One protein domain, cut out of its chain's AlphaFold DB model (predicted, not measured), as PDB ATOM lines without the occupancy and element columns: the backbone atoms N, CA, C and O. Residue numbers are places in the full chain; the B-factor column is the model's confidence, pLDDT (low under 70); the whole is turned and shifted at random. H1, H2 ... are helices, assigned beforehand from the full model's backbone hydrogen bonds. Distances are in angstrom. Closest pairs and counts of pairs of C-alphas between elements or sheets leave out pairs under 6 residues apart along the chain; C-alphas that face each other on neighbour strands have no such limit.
ATOM      1  N   THR A  61      85.418  91.213  91.176       89.94
ATOM      2  CA  THR A  61      84.305  91.553  92.080       89.94
ATOM      3  C   THR A  61      84.660  92.572  93.160       89.94
ATOM      4  O   THR A  61      83.742  93.147  93.739       89.94
ATOM      5  N   VAL A  62      85.950  92.856  93.370       92.62
ATOM      6  CA  VAL A  62      86.471  93.797  94.374       92.62
ATOM      7  C   VAL A  62      85.735  95.136  94.394       92.62
ATOM      8  O   VAL A  62      85.403  95.703  93.344       92.62
ATOM      9  N   SER A  63      85.526  95.663  95.596       92.06
ATOM     10  CA  SER A  63      85.020  97.003  95.849       92.06
ATOM     11  C   SER A  63      85.868  97.669  96.941       92.06
ATOM     12  O   SER A  63      86.664  98.570  96.669       92.06
ATOM     13  N   GLU A  64      85.778  97.221  98.185       94.25
ATOM     14  CA  GLU A  64      86.482  97.853  99.304       94.25
ATOM     15  C   GLU A  64      88.013  97.848  99.138       94.25
ATOM     16  O   GLU A  64      88.649  98.871  99.392       94.25
ATOM     17  N   LEU A  65      88.601  96.748  98.646       95.62
ATOM     18  CA  LEU A  65      90.061  96.561  98.582       95.62
ATOM     19  C   LEU A  65      90.721  97.056  97.283       95.62
ATOM     20  O   LEU A  65      91.849  96.674  96.959       95.62
ATOM     21  N   VAL A  66      90.043  97.908  96.504       94.69
ATOM     22  CA  VAL A  66      90.624  98.504  95.284       94.69
ATOM     23  C   VAL A  66      91.990  99.168  95.543       94.69
ATOM     24  O   VAL A  66      92.906  98.901  94.763       94.69
ATOM     25  N   PRO A  67      92.197  99.965  96.614       94.56
ATOM     26  CA  PRO A  67      93.501 100.578  96.891       94.56
ATOM     27  C   PRO A  67      94.629  99.556  97.113       94.56
ATOM     28  O   PRO A  67      95.758  99.749  96.653       94.56
ATOM     29  N   GLU A  68      94.347  98.449  97.797       95.56
ATOM     30  CA  GLU A  68      95.313  97.379  98.046       95.56
ATOM     31  C   GLU A  68      95.719  96.689  96.745       95.56
ATOM     32  O   GLU A  68      96.909  96.436  96.524       95.56
ATOM     33  N   TRP A  69      94.749  96.424  95.871       95.06
ATOM     34  CA  TRP A  69      95.005  95.862  94.552       95.06
ATOM     35  C   TRP A  69      95.814  96.806  93.670       95.06
ATOM     36  O   TRP A  69      96.783  96.370  93.049       95.06
ATOM     37  N   GLU A  70      95.485  98.097  93.650       94.06
ATOM     38  CA  GLU A  70      96.264  99.101  92.923       94.06
ATOM     39  C   GLU A  70      97.716  99.141  93.398       94.06
ATOM     40  O   GLU A  70      98.632  99.136  92.575       94.06
ATOM     41  N   ARG A  71      97.945  99.085  94.716       94.12
ATOM     42  CA  ARG A  71      99.293  99.021  95.294       94.12
ATOM     43  C   ARG A  71     100.061  97.784  94.821       94.12
ATOM     44  O   ARG A  71     101.237  97.901  94.483       94.12
ATOM     45  N   VAL A  72      99.428  96.609  94.802       93.19
ATOM     46  CA  VAL A  72     100.055  95.356  94.324       93.19
ATOM     47  C   VAL A  72     100.351  95.420  92.824       93.19
ATOM     48  O   VAL A  72     101.387  94.937  92.374       93.19
ATOM     49  N   MET A  73      99.462  96.044  92.056       91.81
ATOM     50  CA  MET A  73      99.534  96.129  90.598       91.81
ATOM     51  C   MET A  73     100.317  97.332  90.060       91.81
ATOM     52  O   MET A  73     100.489  97.437  88.843       91.81
ATOM     53  N   GLN A  74     100.800  98.209  90.944       92.00
ATOM     54  CA  GLN A  74     101.466  99.471  90.607       92.00
ATOM     55  C   GLN A  74     100.588 100.388  89.740       92.00
ATOM     56  O   GLN A  74     101.024 100.913  88.719       92.00
ATOM     57  N   LEU A  75      99.330 100.547  90.149       91.19
ATOM     58  CA  LEU A  75      98.365 101.472  89.559       91.19
ATOM     59  C   LEU A  75      98.189 102.717  90.457       91.19
ATOM     60  O   LEU A  75      98.436 102.632  91.663       91.19
ATOM     61  N   PRO A  76      97.729 103.859  89.908       90.81
ATOM     62  CA  PRO A  76      97.501 104.116  88.484       90.81
ATOM     63  C   PRO A  76      98.816 104.245  87.706       90.81
ATOM     64  O   PRO A  76      99.855 104.589  88.267       90.81
ATOM     65  N   ASP A  77      98.762 103.994  86.398       85.38
ATOM     66  CA  ASP A  77      99.909 104.206  85.519       85.38
ATOM     67  C   ASP A  77     100.269 105.701  85.464       85.38
ATOM     68  O   ASP A  77      99.438 106.503  85.028       85.38
ATOM     69  N   PRO A  78     101.498 106.110  85.844       84.00
ATOM     70  CA  PRO A  78     101.870 107.527  85.907       84.00
ATOM     71  C   PRO A  78     101.704 108.274  84.578       84.00
ATOM     72  O   PRO A  78     101.490 109.485  84.565       84.00
ATOM     73  N   CYS A  79     101.796 107.557  83.455       81.31
ATOM     74  CA  CYS A  79     101.643 108.112  82.113       81.31
ATOM     75  C   CYS A  79     100.189 108.410  81.715       81.31
ATOM     76  O   CYS A  79      99.985 109.145  80.753       81.31
ATOM     77  N   LEU A  80      99.193 107.872  82.430       75.06
ATOM     78  CA  LEU A  80      97.770 108.061  82.122       75.06
ATOM     79  C   LEU A  80      97.138 109.253  82.866       75.06
ATOM     80  O   LEU A  80      95.970 109.564  82.648       75.06
ATOM     81  N   GLY A  81      97.907 109.965  83.699       69.94
ATOM     82  CA  GLY A  81      97.429 111.126  84.451       69.94
ATOM     83  C   GLY A  81      96.628 110.766  85.707       69.94
ATOM     84  O   GLY A  81      96.480 109.602  86.075       69.94
ATOM     85  N   LEU A  82      96.152 111.793  86.419       68.06
ATOM     86  CA  LEU A  82      95.466 111.641  87.703       68.06
ATOM     87  C   LEU A  82      93.945 111.779  87.551       68.06
ATOM     88  O   LEU A  82      93.462 112.710  86.912       68.06
ATOM     89  N   SER A  83      93.233 110.907  88.272       60.69
ATOM     90  CA  SER A  83      91.793 110.931  88.587       60.69
ATOM     91  C   SER A  83      90.829 110.168  87.656       60.69
ATOM     92  O   SER A  83      89.900 110.773  87.118       60.69
ATOM     93  N   PRO A  84      90.952 108.829  87.540       71.19
ATOM     94  CA  PRO A  84      89.858 108.002  87.034       71.19
ATOM     95  C   PRO A  84      88.671 108.025  88.011       71.19
ATOM     96  O   PRO A  84      88.863 108.148  89.227       71.19
ATOM     97  N   LEU A  85      87.447 107.848  87.506       86.44
ATOM     98  CA  LEU A  85      86.311 107.537  88.373       86.44
ATOM     99  C   LEU A  85      86.589 106.220  89.113       86.44
ATOM    100  O   LEU A  85      87.403 105.398  88.692       86.44
ATOM    101  N   TYR A  86      85.911 105.990  90.234       88.62
ATOM    102  CA  TYR A  86      86.144 104.782  91.025       88.62
ATOM    103  C   TYR A  86      85.920 103.481  90.225       88.62
ATOM    104  O   TYR A  86      86.708 102.543  90.338       88.62
ATOM    105  N   ASP A  87      84.925 103.445  89.336       88.12
ATOM    106  CA  ASP A  87      84.708 102.290  88.457       88.12
ATOM    107  C   ASP A  87      85.820 102.109  87.411       88.12
ATOM    108  O   ASP A  87      86.184 100.975  87.089       88.12
ATOM    109  N   ASP A  88      86.437 103.195  86.937       87.75
ATOM    110  CA  ASP A  88      87.597 103.118  86.038       87.75
ATOM    111  C   ASP A  88      88.814 102.521  86.758       87.75
ATOM    112  O   ASP A  88      89.568 101.746  86.166       87.75
ATOM    113  N   ARG A  89      88.979 102.820  88.053       91.25
ATOM    114  CA  ARG A  89      90.021 102.215  88.904       91.25
ATOM    115  C   ARG A  89      89.827 100.704  89.030       91.25
ATOM    116  O   ARG A  89      90.767  99.943  88.797       91.25
ATOM    117  N   ARG A  90      88.594 100.250  89.293       91.94
ATOM    118  CA  ARG A  90      88.239  98.815  89.305       91.94
ATOM    119  C   ARG A  90      88.536  98.154  87.961       91.94
ATOM    120  O   ARG A  90      89.124  97.073  87.902       91.94
ATOM    121  N   LEU A  91      88.178  98.819  86.864       88.62
ATOM    122  CA  LEU A  91      88.438  98.321  85.519       88.62
ATOM    123  C   LEU A  91      89.940  98.236  85.209       88.62
ATOM    124  O   LEU A  91      90.370  97.268  84.579       88.62
ATOM    125  N   ALA A  92      90.743  99.206  85.651       89.94
ATOM    126  CA  ALA A  92      92.195  99.196  85.485       89.94
ATOM    127  C   ALA A  92      92.843  98.010  86.214       89.94
ATOM    128  O   ALA A  92      93.633  97.284  85.607       89.94
ATOM    129  N   VAL A  93      92.440  97.754  87.465       92.38
ATOM    130  CA  VAL A  93      92.856  96.573  88.242       92.38
ATOM    131  C   VAL A  93      92.505  95.283  87.489       92.38
ATOM    132  O   VAL A  93      93.372  94.448  87.225       92.38
ATOM    133  N   ARG A  94      91.248  95.139  87.050       90.56
ATOM    134  CA  ARG A  94      90.796  93.955  86.302       90.56
ATOM    135  C   ARG A  94      91.582  93.748  85.006       90.56
ATOM    136  O   ARG A  94      91.983  92.625  84.699       90.56
ATOM    137  N   ARG A  95      91.806  94.817  84.235       87.75
ATOM    138  CA  ARG A  95      92.589  94.772  82.991       87.75
ATOM    139  C   ARG A  95      94.025  94.344  83.262       87.75
ATOM    140  O   ARG A  95      94.533  93.506  82.528       87.75
ATOM    141  N   ARG A  96      94.660  94.877  84.307       89.62
ATOM    142  CA  ARG A  96      96.047  94.548  84.649       89.62
ATOM    143  C   ARG A  96      96.217  93.084  85.055       89.62
ATOM    144  O   ARG A  96      97.207  92.491  84.641       89.62
ATOM    145  N   LEU A  97      95.270  92.488  85.790       89.25
ATOM    146  CA  LEU A  97      95.353  91.060  86.125       89.25
ATOM    147  C   LEU A  97      95.081  90.149  84.920       89.25
ATOM    148  O   LEU A  97      95.764  89.146  84.739       89.25
ATOM    149  N   LEU A  98      94.053  90.464  84.123       87.00
ATOM    150  CA  LEU A  98      93.561  89.563  83.074       87.00
ATOM    151  C   LEU A  98      94.264  89.742  81.721       87.00
ATOM    152  O   LEU A  98      94.058  88.933  80.814       87.00
ATOM    153  N   ALA A  99      95.056  90.801  81.539       85.56
ATOM    154  CA  ALA A  99      95.755  91.043  80.285       85.56
ATOM    155  C   ALA A  99      96.812  89.960  80.020       85.56
ATOM    156  O   ALA A  99      97.813  89.858  80.717       85.56
ATOM    157  N   VAL A 100      96.613  89.192  78.946       87.50
ATOM    158  CA  VAL A 100      97.576  88.176  78.479       87.50
ATOM    159  C   VAL A 100      98.654  88.781  77.570       87.50
ATOM    160  O   VAL A 100      99.766  88.267  77.491       87.50
ATOM    161  N   GLY A 101      98.350  89.891  76.891       87.62
ATOM    162  CA  GLY A 101      99.233  90.451  75.868       87.62
ATOM    163  C   GLY A 101      99.034  89.833  74.481       87.62
ATOM    164  O   GLY A 101      98.368  88.813  74.313       87.62
ATOM    165  N   SER A 102      99.612  90.468  73.461       93.00
ATOM    166  CA  SER A 102      99.788  89.910  72.116       93.00
ATOM    167  C   SER A 102     100.838  90.722  71.356       93.00
ATOM    168  O   SER A 102     101.051  91.894  71.640       93.00
ATOM    169  N   GLN A 103     101.491  90.100  70.375       92.25
ATOM    170  CA  GLN A 103     102.504  90.748  69.528       92.25
ATOM    171  C   GLN A 103     101.936  91.236  68.184       92.25
ATOM    172  O   GLN A 103     102.672  91.700  67.321       92.25
ATOM    173  N   ARG A 104     100.623  91.108  67.962       94.44
ATOM    174  CA  ARG A 104      99.986  91.539  66.709       94.44
ATOM    175  C   ARG A 104      99.802  93.054  66.706       94.44
ATOM    176  O   ARG A 104      99.326  93.600  67.694       94.44
ATOM    177  N   ALA A 105     100.030  93.711  65.566       94.62
ATOM    178  CA  ALA A 105      99.774  95.148  65.398       94.62
ATOM    179  C   ALA A 105      98.372  95.569  65.888       94.62
ATOM    180  O   ALA A 105      98.230  96.552  66.610       94.62
ATOM    181  N   ALA A 106      97.347  94.763  65.582       94.81
ATOM    182  CA  ALA A 106      95.972  94.998  66.023       94.81
ATOM    183  C   ALA A 106      95.822  95.107  67.554       94.81
ATOM    184  O   ALA A 106      95.025  95.908  68.024       94.81
ATOM    185  N   TYR A 107      96.596  94.350  68.337       93.62
ATOM    186  CA  TYR A 107      96.536  94.409  69.800       93.62
ATOM    187  C   TYR A 107      96.967  95.780  70.332       93.62
ATOM    188  O   TYR A 107      96.273  96.371  71.157       93.62
ATOM    189  N   TYR A 108      98.075  96.314  69.817       93.25
ATOM    190  CA  TYR A 108      98.580  97.627  70.222       93.25
ATOM    191  C   TYR A 108      97.665  98.769  69.765       93.25
ATOM    192  O   TYR A 108      97.463  99.721  70.517       93.25
ATOM    193  N   ILE A 109      97.065  98.651  68.574       95.12
ATOM    194  CA  ILE A 109      96.063  99.611  68.085       95.12
ATOM    195  C   ILE A 109      94.851  99.649  69.027       95.12
ATOM    196  O   ILE A 109      94.420 100.731  69.416       95.12
ATOM    197  N   GLU A 110      94.331  98.492  69.444       92.44
ATOM    198  CA  GLU A 110      93.185  98.429  70.361       92.44
ATOM    199  C   GLU A 110      93.509  98.980  71.757       92.44
ATOM    200  O   GLU A 110      92.685  99.688  72.341       92.44
ATOM    201  N   ILE A 111      94.725  98.753  72.275       88.88
ATOM    202  CA  ILE A 111      95.174  99.412  73.513       88.88
ATOM    203  C   ILE A 111      95.117 100.929  73.349       88.88
ATOM    204  O   ILE A 111      94.486 101.595  74.168       88.88
ATOM    205  N   ALA A 112      95.735 101.479  72.304       90.19
ATOM    206  CA  ALA A 112      95.786 102.923  72.094       90.19
ATOM    207  C   ALA A 112      94.377 103.527  71.949       90.19
ATOM    208  O   ALA A 112      94.050 104.515  72.607       90.19
ATOM    209  N   ARG A 113      93.491 102.879  71.189       91.88
ATOM    210  CA  ARG A 113      92.085 103.296  71.074       91.88
ATOM    211  C   ARG A 113      91.366 103.316  72.415       91.88
ATOM    212  O   ARG A 113      90.663 104.280  72.704       91.88
ATOM    213  N   SER A 114      91.584 102.305  73.260       83.56
ATOM    214  CA  SER A 114      90.983 102.244  74.601       83.56
ATOM    215  C   SER A 114      91.429 103.380  75.533       83.56
ATOM    216  O   SER A 114      90.744 103.653  76.515       83.56
ATOM    217  N   GLN A 115      92.547 104.040  75.215       82.38
ATOM    218  CA  GLN A 115      93.088 105.201  75.930       82.38
ATOM    219  C   GLN A 115      92.728 106.538  75.256       82.38
ATOM    220  O   GLN A 115      93.258 107.578  75.632       82.38
ATOM    221  N   GLY A 116      91.840 106.531  74.254       85.94
ATOM    222  CA  GLY A 116      91.372 107.748  73.584       85.94
ATOM    223  C   GLY A 116      92.163 108.154  72.337       85.94
ATOM    224  O   GLY A 116      92.002 109.282  71.879       85.94
ATOM    225  N   TYR A 117      92.976 107.261  71.759       90.12
ATOM    226  CA  TYR A 117      93.689 107.495  70.493       90.12
ATOM    227  C   TYR A 117      93.001 106.754  69.324       90.12
ATOM    228  O   TYR A 117      93.420 105.648  68.971       90.12
ATOM    229  N   PRO A 118      91.930 107.307  68.716       93.44
ATOM    230  CA  PRO A 118      91.124 106.600  67.711       93.44
ATOM    231  C   PRO A 118      91.909 106.233  66.440       93.44
ATOM    232  O   PRO A 118      91.702 105.155  65.871       93.44
ATOM    233  N   ASP A 119      92.853 107.094  66.053       95.94
ATOM    234  CA  ASP A 119      93.612 107.022  64.799       95.94
ATOM    235  C   ASP A 119      94.973 106.313  64.943       95.94
ATOM    236  O   ASP A 119      95.888 106.510  64.141       95.94
ATOM    237  N   ALA A 120      95.142 105.492  65.985       95.69
ATOM    238  CA  ALA A 120      96.373 104.744  66.213       95.69
ATOM    239  C   ALA A 120      96.713 103.814  65.028       95.69
ATOM    240  O   ALA A 120      95.856 103.094  64.513       95.69
ATOM    241  N   SER A 121      97.987 103.798  64.625       95.94
ATOM    242  CA  SER A 121      98.505 102.969  63.531       95.94
ATOM    243  C   SER A 121      99.858 102.346  63.888       95.94
ATOM    244  O   SER A 121     100.524 102.771  64.833       95.94
ATOM    245  N   VAL A 122     100.252 101.304  63.149       95.50
ATOM    246  CA  VAL A 122     101.531 100.596  63.311       95.50
ATOM    247  C   VAL A 122     102.264 100.601  61.972       95.50
ATOM    248  O   VAL A 122     101.688 100.207  60.958       95.50
ATOM    249  N   THR A 123     103.534 101.008  61.987       94.75
ATOM    250  CA  THR A 123     104.429 100.995  60.821       94.75
ATOM    251  C   THR A 123     105.514  99.948  61.030       94.75
ATOM    252  O   THR A 123     106.257 100.005  62.008       94.75
TER     253      THR A 123
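This is residues 61 to 123 of the 127 residues of the protein "DUF2313 domain-containing protein" of Pseudomonas sp. K5002 (UniProt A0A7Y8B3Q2). Two small lobes are joined by a bare bridge: in one lobe H1 and H2 lie side by side with a long loop returning between their ends, and in the other H3 stands alone with the last residues, 115 to 123, folding back beside it. Residues 98 to 103 stand free between the lobes. The printed part has 63 residues with three named helices, in the order H1, H2, H3, and no named strand; the class is all helix, though under half of the residues are in named elements. The whole is elongated, spanning 42 by 23 by 18 A, and only just loose, close to compact, with a radius of gyration of the C-alphas of 13.2 A.

H1 is residues 66 to 73, 10.3 A from first to last C-alpha, beginning at C-alpha 66 (90.624, 98.504, 95.284). H2, the longest helix, is residues 86 to 98, 18.7 A. H3 is residues 105 to 114, 14.6 A, ending at C-alpha 114 (90.983, 102.244, 74.601).

H1 and H2 touch, their closest C-alphas being those of Glu 70 and Val 93, 6.3 A apart. They run the same way at a shallow tilt of 34 degrees, only just short of steep. H3 is apart from H1 and from H2. In H1, H2 and H3 every O i to N i+4 pair is within hydrogen-bond range.

The two C-alphas farthest apart, those of Glu 64 and Thr 123, are 42.6 A apart. The printed part has no cut. The link from H1 to H2, residues 74 to 85, is long; that from H2 to H3, 6 residues, is short. The mean pLDDT of the printed part is 89.3, and residues 81 to 83 are under 70.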